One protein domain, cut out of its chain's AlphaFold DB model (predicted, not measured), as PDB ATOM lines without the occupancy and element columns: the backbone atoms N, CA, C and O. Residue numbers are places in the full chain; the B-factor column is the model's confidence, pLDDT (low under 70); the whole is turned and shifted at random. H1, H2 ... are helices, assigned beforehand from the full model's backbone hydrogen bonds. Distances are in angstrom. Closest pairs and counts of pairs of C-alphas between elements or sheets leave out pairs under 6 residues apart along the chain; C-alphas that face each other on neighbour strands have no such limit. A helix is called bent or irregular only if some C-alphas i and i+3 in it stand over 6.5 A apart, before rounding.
ATOM      1  N   ARG A 177     -27.665 -83.266 -29.135       85.50
ATOM      2  CA  ARG A 177     -27.366 -82.759 -27.790       85.50
ATOM      3  C   ARG A 177     -28.348 -81.667 -27.370       85.50
ATOM      4  O   ARG A 177     -28.826 -81.683 -26.246       85.50
ATOM      5  N   ASP A 178     -28.644 -80.742 -28.275       84.06
ATOM      6  CA  ASP A 178     -29.507 -79.601 -27.980       84.06
ATOM      7  C   ASP A 178     -30.969 -80.063 -27.840       84.06
ATOM      8  O   ASP A 178     -31.661 -79.627 -26.927       84.06
ATOM      9  N   PHE A 179     -31.401 -81.038 -28.651       86.88
ATOM     10  CA  PHE A 179     -32.693 -81.717 -28.485       86.88
ATOM     11  C   PHE A 179     -32.814 -82.430 -27.128       86.88
ATOM     12  O   PHE A 179     -33.810 -82.274 -26.426       86.88
ATOM     13  N   GLU A 180     -31.802 -83.214 -26.747       87.25
ATOM     14  CA  GLU A 180     -31.778 -83.934 -25.467       87.25
ATOM     15  C   GLU A 180     -31.775 -82.959 -24.278       87.25
ATOM     16  O   GLU A 180     -32.486 -83.182 -23.297       87.25
ATOM     17  N   ALA A 181     -31.037 -81.852 -24.383       85.06
ATOM     18  CA  ALA A 181     -31.013 -80.797 -23.375       85.06
ATOM     19  C   ALA A 181     -32.371 -80.088 -23.243       85.06
ATOM     20  O   ALA A 181     -32.838 -79.858 -22.127       85.06
ATOM     21  N   GLU A 182     -33.037 -79.786 -24.359       85.94
ATOM     22  CA  GLU A 182     -34.379 -79.200 -24.347       85.94
ATOM     23  C   GLU A 182     -35.398 -80.150 -23.705       85.94
ATOM     24  O   GLU A 182     -36.207 -79.732 -22.874       85.94
ATOM     25  N   LEU A 183     -35.334 -81.444 -24.032       88.19
ATOM     26  CA  LEU A 183     -36.195 -82.460 -23.432       88.19
ATOM     27  C   LEU A 183     -35.973 -82.571 -21.915       88.19
ATOM     28  O   LEU A 183     -36.940 -82.644 -21.155       88.19
ATOM     29  N   ALA A 184     -34.715 -82.539 -21.467       88.88
ATOM     30  CA  ALA A 184     -34.374 -82.553 -20.047       88.88
ATOM     31  C   ALA A 184     -34.897 -81.303 -19.321       88.88
ATOM     32  O   ALA A 184     -35.507 -81.416 -18.259       88.88
ATOM     33  N   ALA A 185     -34.732 -80.118 -19.912       86.75
ATOM     34  CA  ALA A 185     -35.250 -78.876 -19.345       86.75
ATOM     35  C   ALA A 185     -36.780 -78.900 -19.212       86.75
ATOM     36  O   ALA A 185     -37.322 -78.535 -18.168       86.75
ATOM     37  N   ARG A 186     -37.484 -79.403 -20.233       87.00
ATOM     38  CA  ARG A 186     -38.941 -79.588 -20.191       87.00
ATOM     39  C   ARG A 186     -39.372 -80.534 -19.064       87.00
ATOM     40  O   ARG A 186     -40.351 -80.245 -18.379       87.00
ATOM     41  N   ALA A 187     -38.628 -81.614 -18.823       89.69
ATOM     42  CA  ALA A 187     -38.897 -82.524 -17.709       89.69
ATOM     43  C   ALA A 187     -38.725 -81.839 -16.339       89.69
ATOM     44  O   ALA A 187     -39.578 -82.006 -15.469       89.69
ATOM     45  N   VAL A 188     -37.680 -81.020 -16.164       90.38
ATOM     46  CA  VAL A 188     -37.449 -80.250 -14.924       90.38
ATOM     47  C   VAL A 188     -38.571 -79.241 -14.671       90.38
ATOM     48  O   VAL A 188     -39.018 -79.083 -13.532       90.38
ATOM     49  N   ILE A 189     -39.054 -78.569 -15.717       87.06
ATOM     50  CA  ILE A 189     -40.175 -77.624 -15.611       87.06
ATOM     51  C   ILE A 189     -41.444 -78.350 -15.162       87.06
ATOM     52  O   ILE A 189     -42.089 -77.899 -14.217       87.06
ATOM     53  N   LEU A 190     -41.767 -79.491 -15.782       89.94
ATOM     54  CA  LEU A 190     -42.925 -80.304 -15.399       89.94
ATOM     55  C   LEU A 190     -42.817 -80.807 -13.953       89.94
ATOM     56  O   LEU A 190     -43.772 -80.723 -13.187       89.94
ATOM     57  N   GLU A 191     -41.646 -81.294 -13.543       93.19
ATOM     58  CA  GLU A 191     -41.415 -81.717 -12.159       93.19
ATOM     59  C   GLU A 191     -41.634 -80.557 -11.175       93.19
ATOM     60  O   GLU A 191     -42.275 -80.716 -10.132       93.19
ATOM     61  N   THR A 192     -41.115 -79.378 -11.515       92.69
ATOM     62  CA  THR A 192     -41.240 -78.171 -10.695       92.69
ATOM     63  C   THR A 192     -42.696 -77.721 -10.593       92.69
ATOM     64  O   THR A 192     -43.142 -77.380  -9.495       92.69
ATOM     65  N   SER A 193     -43.456 -77.764 -11.693       90.31
ATOM     66  CA  SER A 193     -44.870 -77.378 -11.698       90.31
ATOM     67  C   SER A 193     -45.715 -78.336 -10.856       90.31
ATOM     68  O   SER A 193     -46.482 -77.888 -10.007       90.31
ATOM     69  N   LEU A 194     -45.481 -79.650 -10.960       93.75
ATOM     70  CA  LEU A 194     -46.165 -80.647 -10.133       93.75
ATOM     71  C   LEU A 194     -45.838 -80.491  -8.642       93.75
ATOM     72  O   LEU A 194     -46.735 -80.530  -7.800       93.75
ATOM     73  N   LYS A 195     -44.567 -80.254  -8.291       95.62
ATOM     74  CA  LYS A 195     -44.174 -79.955  -6.901       95.62
ATOM     75  C   LYS A 195     -44.874 -78.703  -6.377       95.62
ATOM     76  O   LYS A 195     -45.326 -78.688  -5.233       95.62
ATOM     77  N   HIS A 196     -44.969 -77.663  -7.201       94.38
ATOM     78  CA  HIS A 196     -45.688 -76.446  -6.848       94.38
ATOM     79  C   HIS A 196     -47.186 -76.710  -6.651       94.38
ATOM     80  O   HIS A 196     -47.730 -76.314  -5.622       94.38
ATOM     81  N   LEU A 197     -47.830 -77.445  -7.566       94.62
ATOM     82  CA  LEU A 197     -49.231 -77.855  -7.456       94.62
ATOM     83  C   LEU A 197     -49.498 -78.551  -6.120       94.62
ATOM     84  O   LEU A 197     -50.433 -78.182  -5.410       94.62
ATOM     85  N   PHE A 198     -48.660 -79.527  -5.758       94.06
ATOM     86  CA  PHE A 198     -48.791 -80.248  -4.495       94.06
ATOM     87  C   PHE A 198     -48.665 -79.308  -3.300       94.06
ATOM     88  O   PHE A 198     -49.551 -79.285  -2.454       94.06
ATOM     89  N   ASN A 199     -47.618 -78.486  -3.249       95.19
ATOM     90  CA  ASN A 199     -47.408 -77.570  -2.127       95.19
ATOM     91  C   ASN A 199     -48.550 -76.556  -1.962       95.19
ATOM     92  O   ASN A 199     -48.899 -76.211  -0.835       95.19
ATOM     93  N   THR A 200     -49.143 -76.107  -3.066       94.81
ATOM     94  CA  THR A 200     -50.213 -75.105  -3.052       94.81
ATOM     95  C   THR A 200     -51.580 -75.718  -2.738       94.81
ATOM     96  O   THR A 200     -52.326 -75.151  -1.943       94.81
ATOM     97  N   ARG A 201     -51.920 -76.884  -3.311       94.00
ATOM     98  CA  ARG A 201     -53.268 -77.481  -3.198       94.00
ATOM     99  C   ARG A 201     -53.409 -78.565  -2.125       94.00
ATOM    100  O   ARG A 201     -54.533 -78.946  -1.804       94.00
ATOM    101  N   VAL A 202     -52.319 -79.044  -1.513       94.00
ATOM    102  CA  VAL A 202     -52.382 -80.131  -0.511       94.00
ATOM    103  C   VAL A 202     -53.324 -79.820   0.656       94.00
ATOM    104  O   VAL A 202     -54.041 -80.707   1.114       94.00
ATOM    105  N   GLY A 203     -53.383 -78.564   1.110       94.06
ATOM    106  CA  GLY A 203     -54.295 -78.153   2.181       94.06
ATOM    107  C   GLY A 203     -55.770 -78.311   1.798       94.06
ATOM    108  O   GLY A 203     -56.563 -78.823   2.589       94.06
ATOM    109  N   GLU A 204     -56.125 -77.945   0.566       93.12
ATOM    110  CA  GLU A 204     -57.481 -78.093   0.024       93.12
ATOM    111  C   GLU A 204     -57.865 -79.569  -0.116       93.12
ATOM    112  O   GLU A 204     -58.976 -79.964   0.236       93.12
ATOM    113  N   TRP A 205     -56.927 -80.411  -0.556       94.12
ATOM    114  CA  TRP A 205     -57.143 -81.854  -0.681       94.12
ATOM    115  C   TRP A 205     -57.341 -82.534   0.675       94.12
ATOM    116  O   TRP A 205     -58.227 -83.377   0.823       94.12
ATOM    117  N   ILE A 206     -56.561 -82.135   1.685       93.50
ATOM    118  CA  ILE A 206     -56.741 -82.608   3.063       93.50
ATOM    119  C   ILE A 206     -58.116 -82.182   3.588       93.50
ATOM    120  O   ILE A 206     -58.831 -83.009   4.156       93.50
ATOM    121  N   ALA A 207     -58.512 -80.924   3.372       94.25
ATOM    122  CA  ALA A 207     -59.805 -80.404   3.810       94.25
ATOM    123  C   ALA A 207     -60.991 -81.110   3.124       94.25
ATOM    124  O   ALA A 207     -61.981 -81.425   3.786       94.25
ATOM    125  N   LEU A 208     -60.878 -81.415   1.825       93.50
ATOM    126  CA  LEU A 208     -61.894 -82.130   1.048       93.50
ATOM    127  C   LEU A 208     -62.231 -83.491   1.675       93.50
ATOM    128  O   LEU A 208     -63.404 -83.822   1.890       93.50
ATOM    129  N   VAL A 209     -61.198 -84.273   1.995       94.06
ATOM    130  CA  VAL A 209     -61.342 -85.654   2.476       94.06
ATOM    131  C   VAL A 209     -61.567 -85.713   3.982       94.06
ATOM    132  O   VAL A 209     -62.309 -86.574   4.451       94.06
ATOM    133  N   GLY A 210     -60.954 -84.816   4.760       91.38
ATOM    134  CA  GLY A 210     -61.074 -84.800   6.221       91.38
ATOM    135  C   GLY A 210     -60.670 -86.121   6.891       91.38
ATOM    136  O   GLY A 210     -61.157 -86.434   7.970       91.38
ATOM    137  N   GLY A 211     -59.838 -86.934   6.228       87.88
ATOM    138  CA  GLY A 211     -59.453 -88.274   6.687       87.88
ATOM    139  C   GLY A 211     -60.500 -89.376   6.466       87.88
ATOM    140  O   GLY A 211     -60.306 -90.488   6.951       87.88
ATOM    141  N   HIS A 212     -61.593 -89.111   5.745       93.00
ATOM    142  CA  HIS A 212     -62.659 -90.085   5.508       93.00
ATOM    143  C   HIS A 212     -62.418 -90.940   4.246       93.00
ATOM    144  O   HIS A 212     -62.472 -90.412   3.132       93.00
ATOM    145  N   PRO A 213     -62.232 -92.272   4.366       89.19
ATOM    146  CA  PRO A 213     -61.911 -93.127   3.216       89.19
ATOM    147  C   PRO A 213     -63.005 -93.200   2.141       89.19
ATOM    148  O   PRO A 213     -62.708 -93.419   0.969       89.19
ATOM    149  N   ASN A 214     -64.273 -92.993   2.504       94.25
ATOM    150  CA  ASN A 214     -65.395 -92.994   1.558       94.25
ATOM    151  C   ASN A 214     -65.368 -91.814   0.568       94.25
ATOM    152  O   ASN A 214     -66.035 -91.893  -0.457       94.25
ATOM    153  N   LYS A 215     -64.576 -90.766   0.833       94.69
ATOM    154  CA  LYS A 215     -64.354 -89.628  -0.075       94.69
ATOM    155  C   LYS A 215     -63.189 -89.832  -1.051       94.69
ATOM    156  O   LYS A 215     -62.827 -88.915  -1.784       94.69
ATOM    157  N   SER A 216     -62.589 -91.025  -1.083       91.94
ATOM    158  CA  SER A 216     -61.516 -91.351  -2.033       91.94
ATOM    159  C   SER A 216     -61.888 -91.090  -3.505       91.94
ATOM    160  O   SER A 216     -61.029 -90.581  -4.224       91.94
ATOM    161  N   PRO A 217     -63.127 -91.366  -3.977       94.88
ATOM    162  CA  PRO A 217     -63.524 -91.035  -5.348       94.88
ATOM    163  C   PRO A 217     -63.477 -89.529  -5.639       94.88
ATOM    164  O   PRO A 217     -62.963 -89.125  -6.680       94.88
ATOM    165  N   ASP A 218     -63.939 -88.702  -4.697       94.06
ATOM    166  CA  ASP A 218     -63.948 -87.241  -4.835       94.06
ATOM    167  C   ASP A 218     -62.517 -86.682  -4.873       94.06
ATOM    168  O   ASP A 218     -62.200 -85.814  -5.687       94.06
ATOM    169  N   LEU A 219     -61.625 -87.221  -4.031       94.38
ATOM    170  CA  LEU A 219     -60.204 -86.865  -4.046       94.38
ATOM    171  C   LEU A 219     -59.546 -87.224  -5.379       94.38
ATOM    172  O   LEU A 219     -58.846 -86.393  -5.955       94.38
ATOM    173  N   LEU A 220     -59.765 -88.446  -5.873       94.81
ATOM    174  CA  LEU A 220     -59.201 -88.891  -7.147       94.81
ATOM    175  C   LEU A 220     -59.651 -87.991  -8.298       94.81
ATOM    176  O   LEU A 220     -58.817 -87.596  -9.110       94.81
ATOM    177  N   GLN A 221     -60.926 -87.601  -8.332       96.06
ATOM    178  CA  GLN A 221     -61.431 -86.699  -9.363       96.06
ATOM    179  C   GLN A 221     -60.719 -85.339  -9.337       96.06
ATOM    180  O   GLN A 221     -60.304 -84.841 -10.382       96.06
ATOM    181  N   VAL A 222     -60.531 -84.741  -8.155       95.19
ATOM    182  CA  VAL A 222     -59.844 -83.443  -8.025       95.19
ATOM    183  C   VAL A 222     -58.359 -83.545  -8.381       95.19
ATOM    184  O   VAL A 222     -57.824 -82.640  -9.027       95.19
ATOM    185  N   LEU A 223     -57.693 -84.643  -8.010       94.94
ATOM    186  CA  LEU A 223     -56.302 -84.902  -8.389       94.94
ATOM    187  C   LEU A 223     -56.149 -85.044  -9.906       94.94
ATOM    188  O   LEU A 223     -55.254 -84.431 -10.481       94.94
ATOM    189  N   HIS A 224     -57.036 -85.802 -10.554       95.38
ATOM    190  CA  HIS A 224     -57.031 -85.976 -12.007       95.38
ATOM    191  C   HIS A 224     -57.257 -84.646 -12.728       95.38
ATOM    192  O   HIS A 224     -56.478 -84.306 -13.613       95.38
ATOM    193  N   ASN A 225     -58.247 -83.857 -12.297       95.38
ATOM    194  CA  ASN A 225     -58.517 -82.543 -12.883       95.38
ATOM    195  C   ASN A 225     -57.317 -81.595 -12.729       95.38
ATOM    196  O   ASN A 225     -56.959 -80.887 -13.664       95.38
ATOM    197  N   SER A 226     -56.676 -81.595 -11.555       94.12
ATOM    198  CA  SER A 226     -55.503 -80.751 -11.293       94.12
ATOM    199  C   SER A 226     -54.291 -81.185 -12.128       94.12
ATOM    200  O   SER A 226     -53.540 -80.347 -12.615       94.12
ATOM    201  N   LEU A 227     -54.107 -82.494 -12.322       93.50
ATOM    202  CA  LEU A 227     -53.060 -83.034 -13.188       93.50
ATOM    203  C   LEU A 227     -53.316 -82.696 -14.664       93.50
ATOM    204  O   LEU A 227     -52.385 -82.336 -15.376       93.50
ATOM    205  N   GLU A 228     -54.558 -82.804 -15.129       93.88
ATOM    206  CA  GLU A 228     -54.938 -82.483 -16.508       93.88
ATOM    207  C   GLU A 228     -54.760 -80.991 -16.820       93.88
ATOM    208  O   GLU A 228     -54.285 -80.645 -17.903       93.88
ATOM    209  N   GLU A 229     -55.051 -80.115 -15.855       91.19
ATOM    210  CA  GLU A 229     -54.779 -78.676 -15.938       91.19
ATOM    211  C   GLU A 229     -53.272 -78.409 -16.117       91.19
ATOM    212  O   GLU A 229     -52.867 -77.728 -17.062       91.19
ATOM    213  N   GLU A 230     -52.422 -79.022 -15.287       90.19
ATOM    214  CA  GLU A 230     -50.962 -78.881 -15.381       90.19
ATOM    215  C   GLU A 230     -50.382 -79.449 -16.685       90.19
ATOM    216  O   GLU A 230     -49.543 -78.816 -17.327       90.19
ATOM    217  N   LEU A 231     -50.846 -80.621 -17.124       90.25
ATOM    218  CA  LEU A 231     -50.412 -81.217 -18.390       90.25
ATOM    219  C   LEU A 231     -50.856 -80.381 -19.598       90.25
ATOM    220  O   LEU A 231     -50.111 -80.267 -20.573       90.25
ATOM    221  N   SER A 232     -52.031 -79.755 -19.527       89.38
ATOM    222  CA  SER A 232     -52.517 -78.833 -20.561       89.38
ATOM    223  C   SER A 232     -51.682 -77.551 -20.616       89.38
ATOM    224  O   SER A 232     -51.328 -77.078 -21.702       89.38
ATOM    225  N   ASN A 233     -51.293 -77.015 -19.458       84.69
ATOM    226  CA  ASN A 233     -50.377 -75.876 -19.368       84.69
ATOM    227  C   ASN A 233     -48.993 -76.226 -19.940       84.69
ATOM    228  O   ASN A 233     -48.439 -75.485 -20.756       84.69
ATOM    229  N   TYR A 234     -48.464 -77.402 -19.601       85.25
ATOM    230  CA  TYR A 234     -47.211 -77.909 -20.160       85.25
ATOM    231  C   TYR A 234     -47.275 -78.066 -21.690       85.25
ATOM    232  O   TYR A 234     -46.360 -77.639 -22.394       85.25
ATOM    233  N   ALA A 235     -48.369 -78.617 -22.225       84.00
ATOM    234  CA  ALA A 235     -48.547 -78.818 -23.664       84.00
ATOM    235  C   ALA A 235     -48.725 -77.507 -24.454       84.00
ATOM    236  O   ALA A 235     -48.358 -77.441 -25.628       84.00
ATOM    237  N   SER A 236     -49.287 -76.468 -23.828       76.94
ATOM    238  CA  SER A 236     -49.550 -75.170 -24.463       76.94
ATOM    239  C   SER A 236     -48.385 -74.182 -24.378       76.94
ATOM    240  O   SER A 236     -48.385 -73.182 -25.100       76.94
ATOM    241  N   THR A 237     -47.364 -74.445 -23.556       61.94
ATOM    242  CA  THR A 237     -46.236 -73.518 -23.422       61.94
ATOM    243  C   THR A 237     -45.311 -73.615 -24.641       61.94
ATOM    244  O   THR A 237     -44.486 -74.517 -24.764       61.94
TER     245      THR A 237
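What this domain is: This is residues 177 to 237 of the 247 residues of an uncharacterized protein of Desulfotignum phosphitoxidans DSM 13687 (UniProt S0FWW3). A long helical hairpin: H1 runs the length, kinks near residue 203, and after a tight turn H2 folds back beside it; residues 177 to 185 of H1 stick out beyond H2. The printed part has 61 residues with two named helices, H1 then H2, and no named strand: all helix. It is loose, with a radius of gyration of the C-alphas of 14.9 A, and spans 49 by 17 by 16 A.

Where its parts are: Find C-alpha 177 at (-27.366, -82.759, -27.790); from there H1, residues 177 to 209, runs 45.6 A. H2, residues 213 to 236, runs 35.2 A to C-alpha 236 at (-49.550, -75.170, -24.463). Both are irregular: C-alphas 200 and 203 are 7.3 A apart, and C-alphas 214 and 217 7.4 A.

How they stand to each other: H1 has a kink of 51 degrees near residue 203. H1 and H2, a helical hairpin, touch; their closest C-alphas, of Val 209 and Lys 215, are 5.6 A apart. They run opposite ways at a shallow tilt of 32 degrees. O i to N i+4 pairs are within hydrogen-bond range in 27 of 29 for H1 and 18 of 20 for H2.

The domain as a whole: Look at Arg 177 and Asn 214, whose C-alphas are the two farthest apart, 49.1 A. The printed part has no cut, and its mean pLDDT is 90.8; residue 237 is under 70.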